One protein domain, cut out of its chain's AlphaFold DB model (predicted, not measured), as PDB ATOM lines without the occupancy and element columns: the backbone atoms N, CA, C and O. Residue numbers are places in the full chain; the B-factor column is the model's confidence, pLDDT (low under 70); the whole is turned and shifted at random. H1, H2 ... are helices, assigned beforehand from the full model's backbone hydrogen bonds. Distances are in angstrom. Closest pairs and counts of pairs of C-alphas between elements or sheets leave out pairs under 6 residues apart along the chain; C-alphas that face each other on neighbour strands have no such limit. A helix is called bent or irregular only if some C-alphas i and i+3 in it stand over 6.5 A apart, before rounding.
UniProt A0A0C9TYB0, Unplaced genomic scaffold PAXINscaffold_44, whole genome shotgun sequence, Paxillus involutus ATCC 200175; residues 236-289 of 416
ATOM      1  N   HIS A 236      27.038 113.010 -92.119       87.88
ATOM      2  CA  HIS A 236      27.890 111.966 -91.535       87.88
ATOM      3  C   HIS A 236      29.396 112.155 -91.811       87.88
ATOM      4  O   HIS A 236      30.211 111.381 -91.318       87.88
ATOM      5  N   GLN A 237      29.763 113.156 -92.614       85.62
ATOM      6  CA  GLN A 237      31.137 113.522 -92.970       85.62
ATOM      7  C   GLN A 237      31.513 114.925 -92.462       85.62
ATOM      8  O   GLN A 237      32.587 115.438 -92.799       85.62
ATOM      9  N   LEU A 238      30.647 115.559 -91.660       82.62
ATOM     10  CA  LEU A 238      30.969 116.813 -90.984       82.62
ATOM     11  C   LEU A 238      32.261 116.642 -90.170       82.62
ATOM     12  O   LEU A 238      32.418 115.677 -89.427       82.62
ATOM     13  N   GLY A 239      33.197 117.573 -90.356       74.19
ATOM     14  CA  GLY A 239      34.580 117.470 -89.868       74.19
ATOM     15  C   GLY A 239      35.622 117.448 -90.992       74.19
ATOM     16  O   GLY A 239      36.794 117.723 -90.747       74.19
ATOM     17  N   HIS A 240      35.200 117.210 -92.237       81.56
ATOM     18  CA  HIS A 240      36.041 117.362 -93.424       81.56
ATOM     19  C   HIS A 240      35.626 118.568 -94.269       81.56
ATOM     20  O   HIS A 240      34.444 118.897 -94.390       81.56
ATOM     21  N   ILE A 241      36.607 119.216 -94.903       81.00
ATOM     22  CA  ILE A 241      36.346 120.298 -95.853       81.00
ATOM     23  C   ILE A 241      35.916 119.676 -97.183       81.00
ATOM     24  O   ILE A 241      36.731 119.138 -97.932       81.00
ATOM     25  N   GLY A 242      34.615 119.739 -97.464       86.50
ATOM     26  CA  GLY A 242      34.057 119.402 -98.768       86.50
ATOM     27  C   GLY A 242      34.271 120.511 -99.802       86.50
ATOM     28  O   GLY A 242      34.699 121.623 -99.493       86.50
ATOM     29  N   SER A 243      33.908 120.232-101.053       89.69
ATOM     30  CA  SER A 243      33.832 121.278-102.073       89.69
ATOM     31  C   SER A 243      32.754 122.307-101.737       89.69
ATOM     32  O   SER A 243      31.666 121.929-101.302       89.69
ATOM     33  N   LEU A 244      33.033 123.579-102.001       88.31
ATOM     34  CA  LEU A 244      32.138 124.691-101.683       88.31
ATOM     35  C   LEU A 244      30.810 124.638-102.457       88.31
ATOM     36  O   LEU A 244      30.751 124.107-103.570       88.31
ATOM     37  N   HIS A 245      29.767 125.208-101.853       84.75
ATOM     38  CA  HIS A 245      28.572 125.641-102.579       84.75
ATOM     39  C   HIS A 245      28.867 126.956-103.311       84.75
ATOM     40  O   HIS A 245      29.658 127.764-102.833       84.75
ATOM     41  N   PHE A 246      28.225 127.153-104.458       85.12
ATOM     42  CA  PHE A 246      28.154 128.432-105.162       85.12
ATOM     43  C   PHE A 246      26.885 128.451-106.022       85.12
ATOM     44  O   PHE A 246      26.429 127.380-106.442       85.12
ATOM     45  N   HIS A 247      26.334 129.635-106.299       83.94
ATOM     46  CA  HIS A 247      25.027 129.806-106.956       83.94
ATOM     47  C   HIS A 247      24.848 128.917-108.193       83.94
ATOM     48  O   HIS A 247      23.939 128.094-108.229       83.94
ATOM     49  N   ALA A 248      25.777 128.987-109.154       84.62
ATOM     50  CA  ALA A 248      25.659 128.248-110.414       84.62
ATOM     51  C   ALA A 248      25.588 126.721-110.227       84.62
ATOM     52  O   ALA A 248      24.965 126.024-111.020       84.62
ATOM     53  N   HIS A 249      26.223 126.173-109.188       85.94
ATOM     54  CA  HIS A 249      26.104 124.749-108.888       85.94
ATOM     55  C   HIS A 249      24.750 124.417-108.255       85.94
ATOM     56  O   HIS A 249      24.135 123.420-108.623       85.94
ATOM     57  N   THR A 250      24.300 125.236-107.303       87.12
ATOM     58  CA  THR A 250      22.999 125.064-106.644       87.12
ATOM     59  C   THR A 250      21.857 125.148-107.663       87.12
ATOM     60  O   THR A 250      20.992 124.281-107.655       87.12
ATOM     61  N   GLU A 251      21.906 126.104-108.594       87.69
ATOM     62  CA  GLU A 251      20.923 126.253-109.678       87.69
ATOM     63  C   GLU A 251      20.849 125.002-110.561       87.69
ATOM     64  O   GLU A 251      19.768 124.454-110.758       87.69
ATOM     65  N   VAL A 252      21.995 124.473-111.010       90.12
ATOM     66  CA  VAL A 252      22.029 123.248-111.828       90.12
ATOM     67  C   VAL A 252      21.428 122.054-111.088       90.12
ATOM     68  O   VAL A 252      20.739 121.243-111.706       90.12
ATOM     69  N   LEU A 253      21.671 121.918-109.780       90.56
ATOM     70  CA  LEU A 253      21.057 120.845-109.000       90.56
ATOM     71  C   LEU A 253      19.536 121.002-108.939       90.56
ATOM     72  O   LEU A 253      18.833 120.032-109.215       90.56
ATOM     73  N   ILE A 254      19.047 122.207-108.631       89.75
ATOM     74  CA  ILE A 254      17.610 122.502-108.540       89.75
ATOM     75  C   ILE A 254      16.904 122.243-109.879       89.75
ATOM     76  O   ILE A 254      15.798 121.714-109.897       89.75
ATOM     77  N   GLU A 255      17.545 122.560-111.006       90.38
ATOM     78  CA  GLU A 255      16.994 122.299-112.343       90.38
ATOM     79  C   GLU A 255      17.003 120.812-112.741       90.38
ATOM     80  O   GLU A 255      16.256 120.410-113.635       90.38
ATOM     81  N   THR A 256      17.860 119.995-112.119       93.62
ATOM     82  CA  THR A 256      18.108 118.606-112.540       93.62
ATOM     83  C   THR A 256      17.357 117.573-111.702       93.62
ATOM     84  O   THR A 256      16.918 116.559-112.248       93.62
ATOM     85  N   PHE A 257      17.249 117.792-110.392       93.44
ATOM     86  CA  PHE A 257      16.764 116.800-109.429       93.44
ATOM     87  C   PHE A 257      15.401 117.186-108.851       93.44
ATOM     88  O   PHE A 257      15.035 118.360-108.825       93.44
ATOM     89  N   ASP A 258      14.638 116.191-108.393       91.44
ATOM     90  CA  ASP A 258      13.381 116.446-107.691       91.44
ATOM     91  C   ASP A 258      13.611 116.864-106.226       91.44
ATOM     92  O   ASP A 258      14.735 116.872-105.721       91.44
ATOM     93  N   ALA A 259      12.538 117.277-105.547       85.88
ATOM     94  CA  ALA A 259      12.622 117.811-104.189       85.88
ATOM     95  C   ALA A 259      13.154 116.793-103.166       85.88
ATOM     96  O   ALA A 259      13.862 117.193-102.241       85.88
ATOM     97  N   ASP A 260      12.841 115.505-103.339       86.88
ATOM     98  CA  ASP A 260      13.277 114.449-102.425       86.88
ATOM     99  C   ASP A 260      14.780 114.191-102.612       86.88
ATOM    100  O   ASP A 260      15.538 114.199-101.640       86.88
ATOM    101  N   ASP A 261      15.241 114.084-103.863       91.88
ATOM    102  CA  ASP A 261      16.662 113.945-104.190       91.88
ATOM    103  C   ASP A 261      17.480 115.163-103.721       91.88
ATOM    104  O   ASP A 261      18.560 115.010-103.138       91.88
ATOM    105  N   LEU A 262      16.973 116.384-103.934       91.19
ATOM    106  CA  LEU A 262      17.608 117.621-103.463       91.19
ATOM    107  C   LEU A 262      17.784 117.627-101.946       91.19
ATOM    108  O   LEU A 262      18.870 117.949-101.451       91.19
ATOM    109  N   TRP A 263      16.740 117.237-101.220       90.25
ATOM    110  CA  TRP A 263      16.748 117.213 -99.767       90.25
ATOM    111  C   TRP A 263      17.695 116.139 -99.221       90.25
ATOM    112  O   TRP A 263      18.562 116.442 -98.393       90.25
ATOM    113  N   ASP A 264      17.562 114.899 -99.694       87.06
ATOM    114  CA  ASP A 264      18.247 113.738 -99.120       87.06
ATOM    115  C   ASP A 264      19.702 113.607 -99.586       87.06
ATOM    116  O   ASP A 264      20.581 113.272 -98.784       87.06
ATOM    117  N   ALA A 265      19.986 113.864-100.867       89.38
ATOM    118  CA  ALA A 265      21.316 113.650-101.438       89.38
ATOM    119  C   ALA A 265      22.198 114.904-101.405       89.38
ATOM    120  O   ALA A 265      23.423 114.786-101.306       89.38
ATOM    121  N   PHE A 266      21.596 116.095-101.483       90.19
ATOM    122  CA  PHE A 266      22.335 117.353-101.627       90.19
ATOM    123  C   PHE A 266      22.151 118.327-100.461       90.19
ATOM    124  O   PHE A 266      22.882 119.319-100.390       90.19
ATOM    125  N   GLY A 267      21.212 118.062 -99.548       89.69
ATOM    126  CA  GLY A 267      20.910 118.962 -98.439       89.69
ATOM    127  C   GLY A 267      20.383 120.318 -98.900       89.69
ATOM    128  O   GLY A 267      20.607 121.317 -98.216       89.69
ATOM    129  N   LEU A 268      19.725 120.365-100.058       89.81
ATOM    130  CA  LEU A 268      19.155 121.571-100.646       89.81
ATOM    131  C   LEU A 268      17.637 121.568-100.511       89.81
ATOM    132  O   LEU A 268      16.978 120.547-100.685       89.81
ATOM    133  N   VAL A 269      17.082 122.742-100.244       87.06
ATOM    134  CA  VAL A 269      15.640 122.971-100.253       87.06
ATOM    135  C   VAL A 269      15.284 123.568-101.619       87.06
ATOM    136  O   VAL A 269      15.555 124.737-101.873       87.06
ATOM    137  N   GLY A 270      14.777 122.739-102.536       82.62
ATOM    138  CA  GLY A 270      14.677 123.073-103.967       82.62
ATOM    139  C   GLY A 270      13.686 124.181-104.336       82.62
ATOM    140  O   GLY A 270      13.843 124.829-105.364       82.62
ATOM    141  N   ASP A 271      12.689 124.435-103.494       78.75
ATOM    142  CA  ASP A 271      11.717 125.524-103.640       78.75
ATOM    143  C   ASP A 271      12.191 126.840-102.998       78.75
ATOM    144  O   ASP A 271      11.462 127.835-102.957       78.75
ATOM    145  N   VAL A 272      13.439 126.872-102.526       78.06
ATOM    146  CA  VAL A 272      14.031 128.024-101.861       78.06
ATOM    147  C   VAL A 272      15.101 128.666-102.723       78.06
ATOM    148  O   VAL A 272      16.162 128.100-102.974       78.06
ATOM    149  N   ILE A 273      14.867 129.933-103.054       79.44
ATOM    150  CA  ILE A 273      15.867 130.811-103.656       79.44
ATOM    151  C   ILE A 273      16.327 131.801-102.575       79.44
ATOM    152  O   ILE A 273      15.509 132.613-102.123       79.44
ATOM    153  N   PRO A 274      17.598 131.751-102.127       77.69
ATOM    154  CA  PRO A 274      18.140 132.734-101.197       77.69
ATOM    155  C   PRO A 274      17.974 134.155-101.740       77.69
ATOM    156  O   PRO A 274      18.174 134.395-102.929       77.69
ATOM    157  N   PHE A 275      17.673 135.126-100.874       72.50
ATOM    158  CA  PHE A 275      17.475 136.517-101.315       72.50
ATOM    159  C   PHE A 275      18.712 137.098-102.017       72.50
ATOM    160  O   PHE A 275      18.591 138.018-102.823       72.50
ATOM    161  N   THR A 276      19.903 136.557-101.727       76.75
ATOM    162  CA  THR A 276      21.137 137.012-102.361       76.75
ATOM    163  C   THR A 276      21.375 136.440-103.753       76.75
ATOM    164  O   THR A 276      22.287 136.908-104.431       76.75
ATOM    165  N   ASN A 277      20.561 135.480-104.213       78.25
ATOM    166  CA  ASN A 277      20.752 134.826-105.510       78.25
ATOM    167  C   ASN A 277      20.736 135.832-106.673       78.25
ATOM    168  O   ASN A 277      21.438 135.664-107.663       78.25
ATOM    169  N   TYR A 278      19.980 136.922-106.520       77.56
ATOM    170  CA  TYR A 278      19.848 137.980-107.522       77.56
ATOM    171  C   TYR A 278      20.997 138.999-107.510       77.56
ATOM    172  O   TYR A 278      21.077 139.837-108.406       77.56
ATOM    173  N   PHE A 279      21.904 138.938-106.531       73.69
ATOM    174  CA  PHE A 279      23.047 139.843-106.435       73.69
ATOM    175  C   PHE A 279      24.309 139.174-107.004       73.69
ATOM    176  O   PHE A 279      24.859 138.265-106.376       73.69
ATOM    177  N   PRO A 280      24.869 139.662-108.131       74.00
ATOM    178  CA  PRO A 280      25.984 138.998-108.824       74.00
ATOM    179  C   PRO A 280      27.277 138.831-108.013       74.00
ATOM    180  O   PRO A 280      28.174 138.107-108.435       74.00
ATOM    181  N   ARG A 281      27.424 139.553-106.894       76.12
ATOM    182  CA  ARG A 281      28.620 139.546-106.036       76.12
ATOM    183  C   ARG A 281      28.339 139.153-104.585       76.12
ATOM    184  O   ARG A 281      29.208 139.343-103.739       76.12
ATOM    185  N   ALA A 282      27.141 138.658-104.283       78.12
ATOM    186  CA  ALA A 282      26.761 138.273-102.929       78.12
ATOM    187  C   ALA A 282      26.322 136.807-102.911       78.12
ATOM    188  O   ALA A 282      25.140 136.501-102.795       78.12
ATOM    189  N   ASP A 283      27.283 135.891-103.029       81.12
ATOM    190  CA  ASP A 283      26.985 134.477-102.832       81.12
ATOM    191  C   ASP A 283      26.779 134.197-101.341       81.12
ATOM    192  O   ASP A 283      27.695 134.380-100.535       81.12
ATOM    193  N   ILE A 284      25.572 133.779-100.941       82.69
ATOM    194  CA  ILE A 284      25.278 133.555 -99.520       82.69
ATOM    195  C   ILE A 284      26.211 132.502 -98.918       82.69
ATOM    196  O   ILE A 284      26.654 132.641 -97.775       82.69
ATOM    197  N   HIS A 285      26.567 131.478 -99.691       82.50
ATOM    198  CA  HIS A 285      27.443 130.418 -99.226       82.50
ATOM    199  C   HIS A 285      28.858 130.947 -98.992       82.50
ATOM    200  O   HIS A 285      29.521 130.503 -98.059       82.50
ATOM    201  N   GLU A 286      29.308 131.967 -99.724       81.69
ATOM    202  CA  GLU A 286      30.569 132.666 -99.450       81.69
ATOM    203  C   GLU A 286      30.457 133.643 -98.271       81.69
ATOM    204  O   GLU A 286      31.372 133.726 -97.447       81.69
ATOM    205  N   LEU A 287      29.316 134.313 -98.120       80.31
ATOM    206  CA  LEU A 287      29.106 135.352 -97.110       80.31
ATOM    207  C   LEU A 287      28.879 134.821 -95.690       80.31
ATOM    208  O   LEU A 287      29.176 135.528 -94.731       80.31
ATOM    209  N   LEU A 288      28.376 133.593 -95.528       80.81
ATOM    210  CA  LEU A 288      28.063 133.018 -94.212       80.81
ATOM    211  C   LEU A 288      29.303 132.771 -93.346       80.81
ATOM    212  O   LEU A 288      29.814 131.663 -93.274       80.81
ATOM    213  N   THR A 289      29.835 133.769 -92.666       76.44
ATOM    214  CA  THR A 289      30.973 133.558 -91.763       76.44
ATOM    215  C   THR A 289      30.521 132.965 -90.430       76.44
ATOM    216  O   THR A 289      29.460 133.355 -89.932       76.44
TER     217      THR A 289
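This is residues 236 to 289 of the 416 residues of an uncharacterized protein of Paxillus involutus ATCC 200175 (UniProt A0A0C9TYB0). Helix H1 lies between H2, near one of its ends, and short H3, near its other end; H4, another short helix, follows H3 in the chain and sits near it, and residues 236 to 243 stick out as a free arm. The 54 printed residues hold four named helices, H1 to H4 in chain order, and no named strand: all helix, with 26 residues in named elements, under half. The whole is flat, 29 by 28 by 14 A, and only just compact, close to loose, with a radius of gyration of the C-alphas of 11.8 A.

H1, residues 247 to 256, and H2, residues 259 to 266, are close but not clearly touching, the closest C-alphas, Ile 254 and Leu 262, 7.0 A apart. They run opposite ways at a steep tilt of 50 degrees. H3, residues 275 to 278, is close to but not clearly touching H1, C-alphas 247 and 277 being closest at 6.8 A. H4, residues 284 to 287, is close to but not clearly touching H3, closest at C-alphas 276 and 284, 6.1 A. H2 is apart from H3 and H4. In H1 and H2 every O i to N i+4 pair is within hydrogen-bond range; H3 and H4 are too short for one.

H1 spans 14.3 A from C-alpha 247 at (25.027, 129.806, -106.956), H2 10.1 A. H3 is irregular, but only just: C-alphas 275 and 278 are 6.8 A apart. H4 spans 4.9 A, ending at (29.106, 135.352, -97.110).

The C-alphas farthest apart, His 236 and Pro 280, are 32.1 A apart. The printed part has no cut, no link is long, and no printed residue is under pLDDT 70.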